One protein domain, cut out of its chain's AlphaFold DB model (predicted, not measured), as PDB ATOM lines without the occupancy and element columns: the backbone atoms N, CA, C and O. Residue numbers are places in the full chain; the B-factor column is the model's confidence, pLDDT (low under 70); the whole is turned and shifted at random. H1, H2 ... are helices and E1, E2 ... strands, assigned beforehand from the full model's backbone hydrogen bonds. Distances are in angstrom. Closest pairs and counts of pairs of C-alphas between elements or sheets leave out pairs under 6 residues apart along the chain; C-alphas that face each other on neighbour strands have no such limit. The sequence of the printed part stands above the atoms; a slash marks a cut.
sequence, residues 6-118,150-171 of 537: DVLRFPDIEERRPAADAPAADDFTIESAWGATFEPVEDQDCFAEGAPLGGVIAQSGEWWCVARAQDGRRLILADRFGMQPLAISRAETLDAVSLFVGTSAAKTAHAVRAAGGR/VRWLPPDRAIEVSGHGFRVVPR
ATOM      1  N   ASP A   6     282.782 267.766 383.759       69.12
ATOM      2  CA  ASP A   6     283.620 266.621 384.056       69.12
ATOM      3  C   ASP A   6     284.388 266.934 385.344       69.12
ATOM      4  O   ASP A   6     285.029 267.981 385.487       69.12
ATOM      5  N   VAL A   7     284.247 266.041 386.324       69.50
ATOM      6  CA  VAL A   7     284.925 266.139 387.616       69.50
ATOM      7  C   VAL A   7     286.093 265.176 387.587       69.50
ATOM      8  O   VAL A   7     285.901 263.959 387.589       69.50
ATOM      9  N   LEU A   8     287.303 265.721 387.572       71.25
ATOM     10  CA  LEU A   8     288.515 264.926 387.641       71.25
ATOM     11  C   LEU A   8     289.061 265.024 389.068       71.25
ATOM     12  O   LEU A   8     289.510 266.083 389.514       71.25
ATOM     13  N   ARG A   9     288.945 263.914 389.804       63.91
ATOM     14  CA  ARG A   9     289.406 263.790 391.192       63.91
ATOM     15  C   ARG A   9     290.800 263.188 391.222       63.91
ATOM     16  O   ARG A   9     291.029 262.165 390.582       63.91
ATOM     17  N   PHE A  10     291.684 263.778 392.017       60.03
ATOM     18  CA  PHE A  10     293.025 263.257 392.244       60.03
ATOM     19  C   PHE A  10     293.379 263.403 393.724       60.03
ATOM     20  O   PHE A  10     293.058 264.436 394.307       60.03
ATOM     21  N   PRO A  11     294.027 262.400 394.332       47.72
ATOM     22  CA  PRO A  11     294.378 262.447 395.748       47.72
ATOM     23  C   PRO A  11     295.365 263.583 396.069       47.72
ATOM     24  O   PRO A  11     295.183 264.243 397.083       47.72
ATOM     25  N   ASP A  12     296.299 263.900 395.161       55.25
ATOM     26  CA  ASP A  12     297.299 264.963 395.328       55.25
ATOM     27  C   ASP A  12     297.477 265.757 394.016       55.25
ATOM     28  O   ASP A  12     298.158 265.305 393.093       55.25
ATOM     29  N   ILE A  13     296.850 266.936 393.889       56.50
ATOM     30  CA  ILE A  13     297.112 267.864 392.770       56.50
ATOM     31  C   ILE A  13     297.948 269.051 393.234       56.50
ATOM     32  O   ILE A  13     297.484 269.902 394.005       56.50
ATOM     33  N   GLU A  14     299.099 269.200 392.582       61.12
ATOM     34  CA  GLU A  14     299.761 270.487 392.402       61.12
ATOM     35  C   GLU A  14     299.487 271.016 390.990       61.12
ATOM     36  O   GLU A  14     299.682 270.312 389.997       61.12
ATOM     37  N   GLU A  15     299.029 272.268 390.899       71.00
ATOM     38  CA  GLU A  15     299.044 273.002 389.636       71.00
ATOM     39  C   GLU A  15     300.506 273.244 389.264       71.00
ATOM     40  O   GLU A  15     301.233 273.978 389.940       71.00
ATOM     41  N   ARG A  16     300.969 272.565 388.215       73.38
ATOM     42  CA  ARG A  16     302.351 272.719 387.759       73.38
ATOM     43  C   ARG A  16     302.490 274.013 386.971       73.38
ATOM     44  O   ARG A  16     301.535 274.487 386.357       73.38
ATOM     45  N   ARG A  17     303.713 274.555 386.941       73.81
ATOM     46  CA  ARG A  17     304.031 275.724 386.111       73.81
ATOM     47  C   ARG A  17     303.581 275.491 384.658       73.81
ATOM     48  O   ARG A  17     303.721 274.362 384.169       73.81
ATOM     49  N   PRO A  18     303.088 276.539 383.972       72.69
ATOM     50  CA  PRO A  18     302.741 276.453 382.561       72.69
ATOM     51  C   PRO A  18     303.893 275.866 381.740       72.69
ATOM     52  O   PRO A  18     305.063 276.178 381.979       72.69
ATOM     53  N   ALA A  19     303.560 274.997 380.788       72.44
ATOM     54  CA  ALA A  19     304.524 274.534 379.796       72.44
ATOM     55  C   ALA A  19     304.882 275.681 378.845       72.44
ATOM     56  O   ALA A  19     303.999 276.464 378.494       72.44
ATOM     57  N   ALA A  20     306.134 275.736 378.390       80.81
ATOM     58  CA  ALA A  20     306.502 276.613 377.280       80.81
ATOM     59  C   ALA A  20     305.904 276.108 375.955       80.81
ATOM     60  O   ALA A  20     305.407 276.904 375.164       80.81
ATOM     61  N   ASP A  21     305.882 274.785 375.769       89.19
ATOM     62  CA  ASP A  21     305.536 274.163 374.493       89.19
ATOM     63  C   ASP A  21     304.139 273.534 374.509       89.19
ATOM     64  O   ASP A  21     303.689 272.971 375.515       89.19
ATOM     65  N   ALA A  22     303.457 273.619 373.365       90.25
ATOM     66  CA  ALA A  22     302.215 272.897 373.123       90.25
ATOM     67  C   ALA A  22     302.492 271.385 372.999       90.25
ATOM     68  O   ALA A  22     303.503 271.000 372.407       90.25
ATOM     69  N   PRO A  23     301.599 270.508 373.492       91.38
ATOM     70  CA  PRO A  23     301.671 269.094 373.150       91.38
ATOM     71  C   PRO A  23     301.437 268.893 371.644       91.38
ATOM     72  O   PRO A  23     300.643 269.615 371.036       91.38
ATOM     73  N   ALA A  24     302.093 267.899 371.041       92.88
ATOM     74  CA  ALA A  24     301.851 267.549 369.645       92.88
ATOM     75  C   ALA A  24     300.449 266.943 369.499       92.88
ATOM     76  O   ALA A  24     300.098 266.004 370.211       92.88
ATOM     77  N   ALA A  25     299.635 267.476 368.584       92.88
ATOM     78  CA  ALA A  25     298.266 266.997 368.390       92.88
ATOM     79  C   ALA A  25     298.215 265.516 367.967       92.88
ATOM     80  O   ALA A  25     297.292 264.806 368.356       92.88
ATOM     81  N   ASP A  26     299.226 265.054 367.228       93.38
ATOM     82  CA  ASP A  26     299.328 263.682 366.718       93.38
ATOM     83  C   ASP A  26     299.542 262.635 367.825       93.38
ATOM     84  O   ASP A  26     299.280 261.452 367.615       93.38
ATOM     85  N   ASP A  27     299.941 263.063 369.028       95.19
ATOM     86  CA  ASP A  27     300.091 262.179 370.189       95.19
ATOM     87  C   ASP A  27     298.743 261.821 370.841       95.19
ATOM     88  O   ASP A  27     298.697 260.986 371.750       95.19
ATOM     89  N   PHE A  28     297.643 262.459 370.421       96.50
ATOM     90  CA  PHE A  28     296.341 262.369 371.075       96.50
ATOM     91  C   PHE A  28     295.239 261.885 370.126       96.50
ATOM     92  O   PHE A  28     295.123 262.309 368.975       96.50
ATOM     93  N   THR A  29     294.352 261.052 370.666       96.94
ATOM     94  CA  THR A  29     293.112 260.609 370.010       96.94
ATOM     95  C   THR A  29     291.897 261.050 370.814       96.94
ATOM     96  O   THR A  29     291.991 261.232 372.027       96.94
ATOM     97  N   ILE A  30     290.756 261.261 370.170       96.12
ATOM     98  CA  ILE A  30     289.538 261.712 370.844       96.12
ATOM     99  C   ILE A  30     289.022 260.616 371.783       96.12
ATOM    100  O   ILE A  30     288.721 259.509 371.356       96.12
ATOM    101  N   GLU A  31     288.909 260.932 373.074       94.38
ATOM    102  CA  GLU A  31     288.246 260.087 374.077       94.38
ATOM    103  C   GLU A  31     286.759 260.435 374.164       94.38
ATOM    104  O   GLU A  31     285.906 259.563 374.282       94.38
ATOM    105  N   SER A  32     286.430 261.724 374.121       91.19
ATOM    106  CA  SER A  32     285.050 262.175 373.978       91.19
ATOM    107  C   SER A  32     285.014 263.587 373.426       91.19
ATOM    108  O   SER A  32     285.889 264.400 373.727       91.19
ATOM    109  N   ALA A  33     283.978 263.921 372.670       89.50
ATOM    110  CA  ALA A  33     283.779 265.278 372.207       89.50
ATOM    111  C   ALA A  33     282.308 265.661 372.170       89.50
ATOM    112  O   ALA A  33     281.421 264.818 372.070       89.50
ATOM    113  N   TRP A  34     282.062 266.957 372.331       85.56
ATOM    114  CA  TRP A  34     280.725 267.497 372.490       85.56
ATOM    115  C   TRP A  34     280.635 268.865 371.835       85.56
ATOM    116  O   TRP A  34     281.289 269.826 372.259       85.56
ATOM    117  N   GLY A  35     279.720 269.009 370.886       79.31
ATOM    118  CA  GLY A  35     279.311 270.323 370.437       79.31
ATOM    119  C   GLY A  35     278.584 270.387 369.124       79.31
ATOM    120  O   GLY A  35     278.067 269.396 368.629       79.31
ATOM    121  N   ALA A  36     278.509 271.613 368.619       69.19
ATOM    122  CA  ALA A  36     277.917 271.933 367.339       69.19
ATOM    123  C   ALA A  36     279.038 272.414 366.414       69.19
ATOM    124  O   ALA A  36     279.454 273.574 366.478       69.19
ATOM    125  N   THR A  37     279.542 271.514 365.580       70.00
ATOM    126  CA  THR A  37     280.429 271.860 364.460       70.00
ATOM    127  C   THR A  37     279.597 272.207 363.246       70.00
ATOM    128  O   THR A  37     278.384 272.001 363.256       70.00
ATOM    129  N   PHE A  38     280.196 272.779 362.198       56.47
ATOM    130  CA  PHE A  38     279.493 273.014 360.926       56.47
ATOM    131  C   PHE A  38     278.954 271.726 360.281       56.47
ATOM    132  O   PHE A  38     278.113 271.798 359.392       56.47
ATOM    133  N   GLU A  39     279.308 270.564 360.829       52.94
ATOM    134  CA  GLU A  39     278.856 269.254 360.393       52.94
ATOM    135  C   GLU A  39     277.594 268.766 361.136       52.94
ATOM    136  O   GLU A  39     277.503 268.934 362.360       52.94
ATOM    137  N   PRO A  40     276.624 268.125 360.446       48.59
ATOM    138  CA  PRO A  40     275.612 267.300 361.098       48.59
ATOM    139  C   PRO A  40     276.279 266.269 362.002       48.59
ATOM    140  O   PRO A  40     277.342 265.756 361.671       48.59
ATOM    141  N   VAL A  41     275.629 265.932 363.116       45.69
ATOM    142  CA  VAL A  41     276.140 264.971 364.116       45.69
ATOM    143  C   VAL A  41     276.478 263.605 363.497       45.69
ATOM    144  O   VAL A  41     277.332 262.898 364.017       45.69
ATOM    145  N   GLU A  42     275.839 263.254 362.379       39.78
ATOM    146  CA  GLU A  42     275.998 261.971 361.687       39.78
ATOM    147  C   GLU A  42     277.252 261.889 360.790       39.78
ATOM    148  O   GLU A  42     277.672 260.783 360.483       39.78
ATOM    149  N   ASP A  43     277.891 263.020 360.456       50.59
ATOM    150  CA  ASP A  43     279.095 263.102 359.597       50.59
ATOM    151  C   ASP A  43     280.369 263.494 360.373       50.59
ATOM    152  O   ASP A  43     281.388 263.862 359.789       50.59
ATOM    153  N   GLN A  44     280.329 263.460 361.707       62.72
ATOM    154  CA  GLN A  44     281.435 263.905 362.558       62.72
ATOM    155  C   GLN A  44     282.490 262.809 362.779       62.72
ATOM    156  O   GLN A  44     282.891 262.558 363.918       62.72
ATOM    157  N   ASP A  45     282.989 262.182 361.712       71.25
ATOM    158  CA  ASP A  45     284.068 261.182 361.803       71.25
ATOM    159  C   ASP A  45     285.285 261.733 362.562       71.25
ATOM    160  O   ASP A  45     285.952 261.012 363.304       71.25
ATOM    161  N   CYS A  46     285.547 263.040 362.450       75.12
ATOM    162  CA  CYS A  46     286.630 263.679 363.187       75.12
ATOM    163  C   CYS A  46     286.384 263.754 364.705       75.12
ATOM    164  O   CYS A  46     287.353 263.755 365.454       75.12
ATOM    165  N   PHE A  47     285.134 263.760 365.180       82.75
ATOM    166  CA  PHE A  47     284.795 263.734 366.612       82.75
ATOM    167  C   PHE A  47     284.504 262.330 367.148       82.75
ATOM    168  O   PHE A  47     284.200 262.188 368.338       82.75
ATOM    169  N   ALA A  48     284.595 261.305 366.300       88.31
ATOM    170  CA  ALA A  48     284.436 259.924 366.716       88.31
ATOM    171  C   ALA A  48     285.509 259.534 367.743       88.31
ATOM    172  O   ALA A  48     286.660 259.977 367.684       88.31
ATOM    173  N   GLU A  49     285.137 258.679 368.697       92.50
ATOM    174  CA  GLU A  49     286.093 258.109 369.644       92.50
ATOM    175  C   GLU A  49     287.216 257.381 368.882       92.50
ATOM    176  O   GLU A  49     286.962 256.581 367.982       92.50
ATOM    177  N   GLY A  50     288.467 257.688 369.224       93.81
ATOM    178  CA  GLY A  50     289.662 257.173 368.555       93.81
ATOM    179  C   GLY A  50     290.156 258.000 367.363       93.81
ATOM    180  O   GLY A  50     291.268 257.752 366.896       93.81
ATOM    181  N   ALA A  51     289.404 259.000 366.890       93.94
ATOM    182  CA  ALA A  51     289.861 259.880 365.815       93.94
ATOM    183  C   ALA A  51     291.100 260.704 366.237       93.94
ATOM    184  O   ALA A  51     291.226 261.059 367.414       93.94
ATOM    185  N   PRO A  52     292.023 261.049 365.320       95.06
ATOM    186  CA  PRO A  52     293.162 261.909 365.641       95.06
ATOM    187  C   PRO A  52     292.729 263.319 366.068       95.06
ATOM    188  O   PRO A  52     291.920 263.958 365.389       95.06
ATOM    189  N   LEU A  53     293.328 263.860 367.137       94.06
ATOM    190  CA  LEU A  53     293.014 265.212 367.625       94.06
ATOM    191  C   LEU A  53     293.268 266.295 366.561       94.06
ATOM    192  O   LEU A  53     292.525 267.276 366.500       94.06
ATOM    193  N   GLY A  54     294.274 266.098 365.699       92.50
ATOM    194  CA  GLY A  54     294.601 266.993 364.583       92.50
ATOM    195  C   GLY A  54     293.408 267.310 363.669       92.50
ATOM    196  O   GLY A  54     293.267 268.446 363.210       92.50
ATOM    197  N   GLY A  55     292.514 266.334 363.463       89.81
ATOM    198  CA  GLY A  55     291.289 266.512 362.683       89.81
ATOM    199  C   GLY A  55     290.297 267.450 363.368       89.81
ATOM    200  O   GLY A  55     289.787 268.363 362.728       89.81
ATOM    201  N   VAL A  56     290.086 267.280 364.678       90.62
ATOM    202  CA  VAL A  56     289.166 268.099 365.488       90.62
ATOM    203  C   VAL A  56     289.643 269.537 365.631       90.62
ATOM    204  O   VAL A  56     288.862 270.464 365.440       90.62
ATOM    205  N   ILE A  57     290.922 269.760 365.945       92.19
ATOM    206  CA  ILE A  57     291.436 271.122 366.183       92.19
ATOM    207  C   ILE A  57     291.421 272.003 364.929       92.19
ATOM    208  O   ILE A  57     291.508 273.223 365.064       92.19
ATOM    209  N   ALA A  58     291.305 271.393 363.747       88.06
ATOM    210  CA  ALA A  58     291.155 272.069 362.463       88.06
ATOM    211  C   ALA A  58     289.704 272.477 362.154       88.06
ATOM    212  O   ALA A  58     289.479 273.188 361.177       88.06
ATOM    213  N   GLN A  59     288.736 272.007 362.948       88.12
ATOM    214  CA  GLN A  59     287.320 272.297 362.761       88.12
ATOM    215  C   GLN A  59     286.910 273.579 363.470       88.12
ATOM    216  O   GLN A  59     287.259 273.834 364.629       88.12
ATOM    217  N   SER A  60     286.046 274.329 362.806       88.62
ATOM    218  CA  SER A  60     285.396 275.503 363.367       88.62
ATOM    219  C   SER A  60     284.011 275.170 363.938       88.62
ATOM    220  O   SER A  60     283.376 274.173 363.586       88.62
ATOM    221  N   GLY A  61     283.534 275.988 364.878       89.75
ATOM    222  CA  GLY A  61     282.220 275.818 365.506       89.75
ATOM    223  C   GLY A  61     282.220 276.069 367.013       89.75
ATOM    224  O   GLY A  61     283.071 276.776 367.533       89.75
ATOM    225  N   GLU A  62     281.239 275.488 367.710       91.25
ATOM    226  CA  GLU A  62     281.035 275.607 369.162       91.25
ATOM    227  C   GLU A  62     281.173 274.213 369.801       91.25
ATOM    228  O   GLU A  62     280.180 273.525 370.083       91.25
ATOM    229  N   TRP A  63     282.414 273.765 370.007       92.44
ATOM    230  CA  TRP A  63     282.748 272.408 370.453       92.44
ATOM    231  C   TRP A  63     283.838 272.375 371.528       92.44
ATOM    232  O   TRP A  63     284.595 273.320 371.712       92.44
ATOM    233  N   TRP A  64     283.899 271.268 372.265       94.75
ATOM    234  CA  TRP A  64     285.020 270.927 373.137       94.75
ATOM    235  C   TRP A  64     285.238 269.419 373.148       94.75
ATOM    236  O   TRP A  64     284.334 268.653 372.806       94.75
ATOM    237  N   CYS A  65     286.436 268.990 373.523       95.12
ATOM    238  CA  CYS A  65     286.775 267.578 373.587       95.12
ATOM    239  C   CYS A  65     287.720 267.258 374.744       95.12
ATOM    240  O   CYS A  65     288.392 268.131 375.301       95.12
ATOM    241  N   VAL A  66     287.737 265.973 375.082       95.81
ATOM    242  CA  VAL A  66     288.766 265.302 375.863       95.81
ATOM    243  C   VAL A  66     289.483 264.373 374.898       95.81
ATOM    244  O   VAL A  66     288.856 263.498 374.301       95.81
ATOM    245  N   ALA A  67     290.783 264.560 374.750       96.62
ATOM    246  CA  ALA A  67     291.645 263.678 373.985       96.62
ATOM    247  C   ALA A  67     292.564 262.903 374.933       96.62
ATOM    248  O   ALA A  67     292.885 263.388 376.018       96.62
ATOM    249  N   ARG A  68     292.986 261.706 374.538       97.44
ATOM    250  CA  ARG A  68     293.830 260.808 375.320       97.44
ATOM    251  C   ARG A  68     295.075 260.431 374.525       97.44
ATOM    252  O   ARG A  68     294.977 260.051 373.359       97.44
ATOM    253  N   ALA A  69     296.226 260.530 375.175       97.50
ATOM    254  CA  ALA A  69     297.494 260.034 374.665       97.50
ATOM    255  C   ALA A  69     297.698 258.555 375.022       97.50
ATOM    256  O   ALA A  69     297.058 258.016 375.929       97.50
ATOM    257  N   GLN A  70     298.631 257.894 374.335       96.00
ATOM    258  CA  GLN A  70     298.956 256.481 374.578       96.00
ATOM    259  C   GLN A  70     299.477 256.216 375.999       96.00
ATOM    260  O   GLN A  70     299.241 255.147 376.558       96.00
ATOM    261  N   ASP A  71     300.145 257.199 376.606       95.50
ATOM    262  CA  ASP A  71     300.662 257.136 377.979       95.50
ATOM    263  C   ASP A  71     299.592 257.407 379.060       95.50
ATOM    264  O   ASP A  71     299.902 257.468 380.251       95.50
ATOM    265  N   GLY A  72     298.327 257.571 378.660       95.25
ATOM    266  CA  GLY A  72     297.203 257.826 379.557       95.25
ATOM    267  C   GLY A  72     297.019 259.292 379.953       95.25
ATOM    268  O   GLY A  72     296.058 259.594 380.667       95.25
ATOM    269  N   ARG A  73     297.874 260.219 379.489       95.62
ATOM    270  CA  ARG A  73     297.596 261.658 379.621       95.62
ATOM    271  C   ARG A  73     296.308 262.015 378.889       95.62
ATOM    272  O   ARG A  73     295.977 261.444 377.851       95.62
ATOM    273  N   ARG A  74     295.592 262.999 379.421       96.25
ATOM    274  CA  ARG A  74     294.404 263.586 378.802       96.25
ATOM    275  C   ARG A  74     294.634 265.053 378.491       96.25
ATOM    276  O   ARG A  74     295.322 265.743 379.237       96.25
ATOM    277  N   LEU A  75     294.004 265.533 377.432       97.19
ATOM    278  CA  LEU A  75     293.995 266.933 377.043       97.19
ATOM    279  C   LEU A  75     292.551 267.409 376.898       97.19
ATOM    280  O   LEU A  75     291.768 266.783 376.192       97.19
ATOM    281  N   ILE A  76     292.198 268.506 377.564       96.81
ATOM    282  CA  ILE A  76     290.859 269.104 377.509       96.81
ATOM    283  C   ILE A  76     290.965 270.479 376.860       96.81
ATOM    284  O   ILE A  76     291.737 271.325 377.315       96.81
ATOM    285  N   LEU A  77     290.194 270.706 375.800       96.88
ATOM    286  CA  LEU A  77     290.253 271.921 374.987       96.88
ATOM    287  C   LEU A  77     288.929 272.180 374.253       96.88
ATOM    288  O   LEU A  77     288.129 271.264 374.063       96.88
ATOM    289  N   ALA A  78     288.703 273.432 373.851       95.25
ATOM    290  CA  ALA A  78     287.516 273.884 373.111       95.25
ATOM    291  C   ALA A  78     287.830 274.241 371.649       95.25
ATOM    292  O   ALA A  78     288.886 273.873 371.156       95.25
ATOM    293  N   ASP A  79     286.960 274.941 370.932       94.31
ATOM    294  CA  ASP A  79     287.290 275.524 369.629       94.31
ATOM    295  C   ASP A  79     288.297 276.693 369.758       94.31
ATOM    296  O   ASP A  79     288.443 277.299 370.823       94.31
ATOM    297  N   ARG A  80     289.008 277.026 368.666       94.00
ATOM    298  CA  ARG A  80     290.086 278.043 368.663       94.00
ATOM    299  C   ARG A  80     289.600 279.465 368.964       94.00
ATOM    300  O   ARG A  80     290.389 280.286 369.428       94.00
ATOM    301  N   PHE A  81     288.330 279.761 368.711       93.50
ATOM    302  CA  PHE A  81     287.735 281.074 368.967       93.50
ATOM    303  C   PHE A  81     287.056 281.121 370.349       93.50
ATOM    304  O   PHE A  81     286.658 282.179 370.833       93.50
ATOM    305  N   GLY A  82     286.971 279.970 371.026       92.94
ATOM    306  CA  GLY A  82     286.282 279.753 372.291       92.94
ATOM    307  C   GLY A  82     284.799 280.086 372.261       92.94
ATOM    308  O   GLY A  82     284.255 280.532 373.273       92.94
ATOM    309  N   MET A  83     284.155 279.877 371.114       92.38
ATOM    310  CA  MET A  83     282.701 279.960 370.971       92.38
ATOM    311  C   MET A  83     282.016 279.041 371.981       92.38
ATOM    312  O   MET A  83     280.983 279.399 372.546       92.38
ATOM    313  N   GLN A  84     282.630 277.889 372.257       92.75
ATOM    314  CA  GLN A  84     282.357 277.061 373.413       92.75
ATOM    315  C   GLN A  84     283.339 277.399 374.545       92.75
ATOM    316  O   GLN A  84     284.452 276.873 374.583       92.75
ATOM    317  N   PRO A  85     282.957 278.226 375.527       92.56
ATOM    318  CA  PRO A  85     283.841 278.513 376.646       92.56
ATOM    319  C   PRO A  85     284.006 277.282 377.546       92.56
ATOM    320  O   PRO A  85     283.075 276.485 377.720       92.56
ATOM    321  N   LEU A  86     285.177 277.171 378.173       94.44
ATOM    322  CA  LEU A  86     285.438 276.243 379.271       94.44
ATOM    323  C   LEU A  86     285.668 277.046 380.547       94.44
ATOM    324  O   LEU A  86     286.544 277.903 380.598       94.44
ATOM    325  N   ALA A  87     284.868 276.777 381.571       95.31
ATOM    326  CA  ALA A  87     285.055 277.272 382.921       95.31
ATOM    327  C   ALA A  87     285.823 276.236 383.739       95.31
ATOM    328  O   ALA A  87     285.417 275.071 383.808       95.31
ATOM    329  N   ILE A  88     286.892 276.681 384.388       96.44
ATOM    330  CA  ILE A  88     287.751 275.868 385.239       96.44
ATOM    331  C   ILE A  88     287.646 276.325 386.690       96.44
ATOM    332  O   ILE A  88     287.506 277.517 386.974       96.44
ATOM    333  N   SER A  89     287.719 275.376 387.616       95.69
ATOM    334  CA  SER A  89     287.854 275.658 389.041       95.69
ATOM    335  C   SER A  89     288.672 274.568 389.717       95.69
ATOM    336  O   SER A  89     288.465 273.379 389.466       95.69
ATOM    337  N   ARG A  90     289.598 274.982 390.578       93.50
ATOM    338  CA  ARG A  90     290.323 274.106 391.495       93.50
ATOM    339  C   ARG A  90     289.706 274.298 392.871       93.50
ATOM    340  O   ARG A  90     289.670 275.423 393.361       93.50
ATOM    341  N   ALA A  91     289.240 273.220 393.486       90.62
ATOM    342  CA  ALA A  91     288.693 273.284 394.835       90.62
ATOM    343  C   ALA A  91     289.240 272.157 395.705       90.62
ATOM    344  O   ALA A  91     289.319 271.001 395.281       90.62
ATOM    345  N   GLU A  92     289.585 272.517 396.937       86.81
ATOM    346  CA  GLU A  92     289.788 271.563 398.017       86.81
ATOM    347  C   GLU A  92     288.416 271.008 398.416       86.81
ATOM    348  O   GLU A  92     287.496 271.743 398.781       86.81
ATOM    349  N   THR A  93     288.264 269.700 398.256       78.81
ATOM    350  CA  THR A  93     287.099 268.929 398.696       78.81
ATOM    351  C   THR A  93     287.466 268.168 399.969       78.81
ATOM    352  O   THR A  93     288.627 268.179 400.372       78.81
ATOM    353  N   LEU A  94     286.498 267.504 400.605       75.56
ATOM    354  CA  LEU A  94     286.720 266.812 401.886       75.56
ATOM    355  C   LEU A  94     287.904 265.829 401.861       75.56
ATOM    356  O   LEU A  94     288.609 265.724 402.859       75.56
ATOM    357  N   ASP A  95     288.136 265.172 400.722       77.69
ATOM    358  CA  ASP A  95     289.092 264.064 400.614       77.69
ATOM    359  C   ASP A  95     290.218 264.308 399.589       77.69
ATOM    360  O   ASP A  95     291.091 263.459 399.431       77.69
ATOM    361  N   ALA A  96     290.174 265.412 398.829       80.25
ATOM    362  CA  ALA A  96     291.049 265.617 397.669       80.25
ATOM    363  C   ALA A  96     291.032 267.054 397.128       80.25
ATOM    364  O   ALA A  96     290.026 267.763 397.219       80.25
ATOM    365  N   VAL A  97     292.091 267.440 396.416       82.50
ATOM    366  CA  VAL A  97     292.058 268.585 395.494       82.50
ATOM    367  C   VAL A  97     291.446 268.118 394.173       82.50
ATOM    368  O   VAL A  97     291.952 267.199 393.536       82.50
ATOM    369  N   SER A  98     290.354 268.744 393.740       89.12
ATOM    370  CA  SER A  98     289.664 268.377 392.497       89.12
ATOM    371  C   SER A  98     289.735 269.494 391.462       89.12
ATOM    372  O   SER A  98     289.613 270.677 391.795       89.12
ATOM    373  N   LEU A  99     289.896 269.103 390.195       92.88
ATOM    374  CA  LEU A  99     289.725 269.989 389.049       92.88
ATOM    375  C   LEU A  99     288.317 269.801 388.480       92.88
ATOM    376  O   LEU A  99     287.905 268.692 388.127       92.88
ATOM    377  N   PHE A 100     287.604 270.910 388.346       94.31
ATOM    378  CA  PHE A 100     286.293 270.976 387.720       94.31
ATOM    379  C   PHE A 100     286.428 271.705 386.394       94.31
ATOM    380  O   PHE A 100     286.867 272.855 386.366       94.31
ATOM    381  N   VAL A 101     286.025 271.046 385.311       94.94
ATOM    382  CA  VAL A 101     285.976 271.650 383.978       94.94
ATOM    383  C   VAL A 101     284.556 271.523 383.460       94.94
ATOM    384  O   VAL A 101     283.987 270.433 383.425       94.94
ATOM    385  N   GLY A 102     283.960 272.643 383.076       92.44
ATOM    386  CA  GLY A 102     282.595 272.657 382.573       92.44
ATOM    387  C   GLY A 102     282.395 273.690 381.486       92.44
ATOM    388  O   GLY A 102     283.124 274.666 381.385       92.44
ATOM    389  N   THR A 103     281.348 273.521 380.693       89.69
ATOM    390  CA  THR A 103     280.987 274.463 379.619       89.69
ATOM    391  C   THR A 103     280.269 275.722 380.124       89.69
ATOM    392  O   THR A 103     279.649 276.449 379.352       89.69
ATOM    393  N   SER A 104     280.241 275.929 381.442       89.38
ATOM    394  CA  SER A 104     279.398 276.907 382.123       89.38
ATOM    395  C   SER A 104     279.975 277.250 383.490       89.38
ATOM    396  O   SER A 104     280.057 276.373 384.349       89.38
ATOM    397  N   ALA A 105     280.274 278.528 383.736       91.50
ATOM    398  CA  ALA A 105     280.748 278.988 385.043       91.50
ATOM    399  C   ALA A 105     279.775 278.621 386.178       91.50
ATOM    400  O   ALA A 105     280.180 278.083 387.206       91.50
ATOM    401  N   ALA A 106     278.469 278.817 385.960       89.62
ATOM    402  CA  ALA A 106     277.440 278.500 386.949       89.62
ATOM    403  C   ALA A 106     277.372 276.999 387.277       89.62
ATOM    404  O   ALA A 106     277.207 276.625 388.438       89.62
ATOM    405  N   LYS A 107     277.501 276.122 386.274       87.88
ATOM    406  CA  LYS A 107     277.444 274.668 386.491       87.88
ATOM    407  C   LYS A 107     278.741 274.130 387.076       87.88
ATOM    408  O   LYS A 107     278.663 273.290 387.968       87.88
ATOM    409  N   THR A 108     279.892 274.662 386.663       92.94
ATOM    410  CA  THR A 108     281.181 274.398 387.313       92.94
ATOM    411  C   THR A 108     281.105 274.769 388.795       92.94
ATOM    412  O   THR A 108     281.386 273.932 389.647       92.94
ATOM    413  N   ALA A 109     280.593 275.958 389.128       93.38
ATOM    414  CA  ALA A 109     280.396 276.374 390.516       93.38
ATOM    415  C   ALA A 109     279.439 275.457 391.293       93.38
ATOM    416  O   ALA A 109     279.670 275.133 392.458       93.38
ATOM    417  N   HIS A 110     278.354 275.019 390.653       92.12
ATOM    418  CA  HIS A 110     277.398 274.107 391.274       92.12
ATOM    419  C   HIS A 110     278.016 272.731 391.562       92.12
ATOM    420  O   HIS A 110     277.709 272.135 392.594       92.12
ATOM    421  N   ALA A 111     278.892 272.240 390.679       92.19
ATOM    422  CA  ALA A 111     279.627 270.994 390.873       92.19
ATOM    423  C   ALA A 111     280.667 271.110 391.997       92.19
ATOM    424  O   ALA A 111     280.748 270.214 392.835       92.19
ATOM    425  N   VAL A 112     281.387 272.235 392.079       93.56
ATOM    426  CA  VAL A 112     282.306 272.527 393.192       93.56
ATOM    427  C   VAL A 112     281.563 272.520 394.530       93.56
ATOM    428  O   VAL A 112     281.973 271.830 395.461       93.56
ATOM    429  N   ARG A 113     280.426 273.224 394.620       94.00
ATOM    430  CA  ARG A 113     279.593 273.263 395.837       94.00
ATOM    431  C   ARG A 113     279.048 271.887 396.213       94.00
ATOM    432  O   ARG A 113     279.051 271.531 397.387       94.00
ATOM    433  N   ALA A 114     278.616 271.098 395.227       92.69
ATOM    434  CA  ALA A 114     278.155 269.727 395.453       92.69
ATOM    435  C   ALA A 114     279.269 268.806 395.983       92.69
ATOM    436  O   ALA A 114     278.977 267.840 396.683       92.69
ATOM    437  N   ALA A 115     280.533 269.120 395.692       91.19
ATOM    438  CA  ALA A 115     281.701 268.432 396.236       91.19
ATOM    439  C   ALA A 115     282.190 269.008 397.586       91.19
ATOM    440  O   ALA A 115     283.247 268.609 398.073       91.19
ATOM    441  N   GLY A 116     281.445 269.939 398.192       92.44
ATOM    442  CA  GLY A 116     281.777 270.561 399.478       92.44
ATOM    443  C   GLY A 116     282.676 271.798 399.390       92.44
ATOM    444  O   GLY A 116     282.989 272.386 400.425       92.44
ATOM    445  N   GLY A 117     283.064 272.228 398.184       91.12
ATOM    446  CA  GLY A 117     283.851 273.444 397.986       91.12
ATOM    447  C   GLY A 117     283.063 274.714 398.323       91.12
ATOM    448  O   GLY A 117     281.847 274.794 398.120       91.12
ATOM    449  N   ARG A 118     283.762 275.738 398.825       90.81
ATOM    450  CA  ARG A 118     283.194 277.067 399.102       90.81
ATOM    451  C   ARG A 118     283.567 278.025 397.976       90.81
ATOM    452  O   ARG A 118     284.731 278.116 397.617       90.81
ATOM    453  N   VAL A 150     286.198 280.490 390.095       96.19
ATOM    454  CA  VAL A 150     285.831 279.975 388.763       96.19
ATOM    455  C   VAL A 150     286.323 280.946 387.695       96.19
ATOM    456  O   VAL A 150     286.009 282.135 387.735       96.19
ATOM    457  N   ARG A 151     287.087 280.443 386.723       96.25
ATOM    458  CA  ARG A 151     287.701 281.247 385.654       96.25
ATOM    459  C   ARG A 151     287.409 280.663 384.282       96.25
ATOM    460  O   ARG A 151     287.211 279.457 384.149       96.25
ATOM    461  N   TRP A 152     287.412 281.502 383.257       95.88
ATOM    462  CA  TRP A 152     287.398 281.055 381.870       95.88
ATOM    463  C   TRP A 152     288.788 280.589 381.442       95.88
ATOM    464  O   TRP A 152     289.780 281.274 381.671       95.88
ATOM    465  N   LEU A 153     288.859 279.445 380.767       96.38
ATOM    466  CA  LEU A 153     290.060 279.018 380.063       96.38
ATOM    467  C   LEU A 153     290.267 279.920 378.824       96.38
ATOM    468  O   LEU A 153     289.329 280.093 378.022       96.38
ATOM    469  N   PRO A 154     291.468 280.493 378.635       95.75
ATOM    470  CA  PRO A 154     291.789 281.215 377.408       95.75
ATOM    471  C   PRO A 154     291.664 280.319 376.151       95.75
ATOM    472  O   PRO A 154     291.886 279.111 376.241       95.75
ATOM    473  N   PRO A 155     291.273 280.866 374.980       94.00
ATOM    474  CA  PRO A 155     291.016 280.079 373.756       94.00
ATOM    475  C   PRO A 155     292.257 279.393 373.187       94.00
ATOM    476  O   PRO A 155     292.166 278.355 372.535       94.00
ATOM    477  N   ASP A 156     293.415 279.985 373.440       94.56
ATOM    478  CA  ASP A 156     294.742 279.532 373.039       94.56
ATOM    479  C   ASP A 156     295.364 278.559 374.057       94.56
ATOM    480  O   ASP A 156     296.550 278.233 373.976       94.56
ATOM    481  N   ARG A 157     294.576 278.070 375.024       96.44
ATOM    482  CA  ARG A 157     295.024 277.130 376.055       96.44
ATOM    483  C   ARG A 157     294.244 275.824 376.041       96.44
ATOM    484  O   ARG A 157     293.103 275.737 375.589       96.44
ATOM    485  N   ALA A 158     294.889 274.806 376.586       97.38
ATOM    486  CA  ALA A 158     294.324 273.505 376.892       97.38
ATOM    487  C   ALA A 158     294.697 273.112 378.327       97.38
ATOM    488  O   ALA A 158     295.610 273.676 378.932       97.38
ATOM    489  N   ILE A 159     293.989 272.133 378.877       96.88
ATOM    490  CA  ILE A 159     294.293 271.549 380.182       96.88
ATOM    491  C   ILE A 159     294.881 270.171 379.930       96.88
ATOM    492  O   ILE A 159     294.181 269.280 379.449       96.88
ATOM    493  N   GLU A 160     296.150 269.986 380.268       96.25
ATOM    494  CA  GLU A 160     296.771 268.667 380.274       96.25
ATOM    495  C   GLU A 160     296.609 268.039 381.657       96.25
ATOM    496  O   GLU A 160     296.882 268.668 382.681       96.25
ATOM    497  N   VAL A 161     296.168 266.787 381.681       94.44
ATOM    498  CA  VAL A 161     295.877 266.012 382.880       94.44
ATOM    499  C   VAL A 161     296.669 264.709 382.837       94.44
ATOM    500  O   VAL A 161     296.670 263.997 381.836       94.44
ATOM    501  N   SER A 162     297.322 264.371 383.943       92.81
ATOM    502  CA  SER A 162     298.140 263.167 384.105       92.81
ATOM    503  C   SER A 162     297.870 262.505 385.460       92.81
ATOM    504  O   SER A 162     297.160 263.059 386.300       92.81
ATOM    505  N   GLY A 163     298.493 261.351 385.720       86.94
ATOM    506  CA  GLY A 163     298.445 260.704 387.039       86.94
ATOM    507  C   GLY A 163     299.030 261.545 388.184       86.94
ATOM    508  O   GLY A 163     298.792 261.230 389.344       86.94
ATOM    509  N   HIS A 164     299.762 262.620 387.875       84.94
ATOM    510  CA  HIS A 164     300.399 263.503 388.858       84.94
ATOM    511  C   HIS A 164     299.731 264.882 388.984       84.94
ATOM    512  O   HIS A 164     300.328 265.804 389.541       84.94
ATOM    513  N   GLY A 165     298.543 265.051 388.403       89.31
ATOM    514  CA  GLY A 165     297.779 266.295 388.436       89.31
ATOM    515  C   GLY A 165     297.617 266.943 387.066       89.31
ATOM    516  O   GLY A 165     297.675 266.262 386.039       89.31
ATOM    517  N   PHE A 166     297.382 268.257 387.050       92.44
ATOM    518  CA  PHE A 166     297.062 269.002 385.834       92.44
ATOM    519  C   PHE A 166     297.923 270.256 385.661       92.44
ATOM    520  O   PHE A 166     298.512 270.774 386.612       92.44
ATOM    521  N   ARG A 167     297.967 270.763 384.429       93.75
ATOM    522  CA  ARG A 167     298.513 272.082 384.100       93.75
ATOM    523  C   ARG A 167     297.794 272.689 382.907       93.75
ATOM    524  O   ARG A 167     297.291 271.974 382.042       93.75
ATOM    525  N   VAL A 168     297.781 274.015 382.852       94.88
ATOM    526  CA  VAL A 168     297.350 274.752 381.663       94.88
ATOM    527  C   VAL A 168     298.536 274.851 380.705       94.88
ATOM    528  O   VAL A 168     299.622 275.286 381.089       94.88
ATOM    529  N   VAL A 169     298.338 274.412 379.467       96.06
ATOM    530  CA  VAL A 169     299.358 274.380 378.409       96.06
ATOM    531  C   VAL A 169     298.878 275.173 377.193       96.06
ATOM    532  O   VAL A 169     297.668 275.391 377.054       96.06
ATOM    533  N   PRO A 170     299.779 275.628 376.306       95.69
ATOM    534  CA  PRO A 170     299.370 276.128 375.000       95.69
ATOM    535  C   PRO A 170     298.512 275.092 374.266       95.69
ATOM    536  O   PRO A 170     298.770 273.887 374.329       95.69
ATOM    537  N   ARG A 171     297.463 275.560 373.594       95.12
ATOM    538  CA  ARG A 171     296.620 274.724 372.746       95.12
ATOM    539  C   ARG A 171     297.475 274.129 371.610       95.12
ATOM    540  O   ARG A 171     298.187 274.892 370.962       95.12
TER     541      ARG A 171
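This is residues 6 to 118 and 150 to 171 of the 537 residues of an uncharacterized protein of Brachybacterium sp. Z12 (UniProt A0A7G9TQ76). Two antiparallel sheets make most of the picture: a twisted sheet of five strands, and a smaller sheet of three strands set off one face of the large sheet toward its E7 and E8 end, with E6 near E8 and helix H2 covering the face of the small sheet that is turned away from E8. A short helix, H1, sits over E2, at the other end of the large sheet. The printed part has 135 residues, with eight named strands and two named helices in the order E1 E2 H1 E3 E4 E5 E6 H2 E7 E8; the sheets run E2 E3 E4 E7 E8 and E1 E6 E5, and the class is mixed, helices and strands. The whole is compact, with a radius of gyration of the C-alphas of 14.6 A, and spans 43 by 30 by 24 A.

E1, residues 6 to 10, is an edge strand of the small sheet and the antiparallel neighbour of E6, residues 97 to 102, with N 6 and O 101 at 2.9 A. The C-alphas of Phe 10 and of Gly 165 in E8, residues 165 to 170, are the closest of E1 and E8, 6.8 A apart. E2, residues 28 to 37, is an edge strand of the large sheet and bends by 82 degrees at residue 34. H1, residues 53 to 57, is on this sheet at a height of 7.6 A and lies over E2; their closest C-alphas, those of Thr 29 and Leu 53, are 5.2 A apart. E2 is antiparallel to E3, residues 61 to 69, with N 31 and O 66 at 2.8 A. E3 forms a hairpin with E4, residues 74 to 78, where N 67 and O 75 are 2.8 A apart. E5, residues 87 to 92, forms a hairpin with E6, with N 87 and O 102 at 2.7 A; E4 and E6 are only just apart, with closest C-alphas at 8.5 A. H2, residues 105 to 114, is on the small sheet at a height of 8.1 A, in two layers, a helix on one face of a sheet. It lies over E6 and only just over E5, on which 3 of its C-alphas fall, and runs along the strands, at 27 degrees to E6 on the local plane. The closest C-alphas of E5 and H2 are those of Ala 87 and Ala 105, 5.1 A apart. Residues 151 to 152 pair antiparallel with residues 87 to 88 of E5. E7, residues 157 to 162, is antiparallel to E4, with N 76 and O 159 at 2.8 A, and forms a hairpin with E8, with N 158 and O 169 at 2.9 A. In H1 and H2 every O i to N i+4 pair is within hydrogen-bond range.

E1 begins at C-alpha 6, at (283.620, 266.621, 384.056), and is 12.9 A long. E2 measures 19.7 A, H1 6.3 A, E3 23.8 A and E4 13.6 A. E5 measures 16.8 A, E6 16.5 A and H2 14.2 A; H2 begins at C-alpha 105, at (280.748, 278.988, 385.043). E7 measures 16.4 A and E8 16.7 A, ending at C-alpha 170, at (299.370, 276.128, 375.000).

The two C-alphas farthest apart, those of Asp 43 and Leu 94, are 43.1 A apart. Residues 119 to 149 are cut out and not printed, and C-alphas 118 and 150 are 11.1 A apart across the cut. The links E1 to E2, of 17 residues, and E2 to H1, of 15, are long. The mean pLDDT of the printed part is 86.7; residues 6 to 7, 9 to 14, 36 and 38 to 44 are under 70.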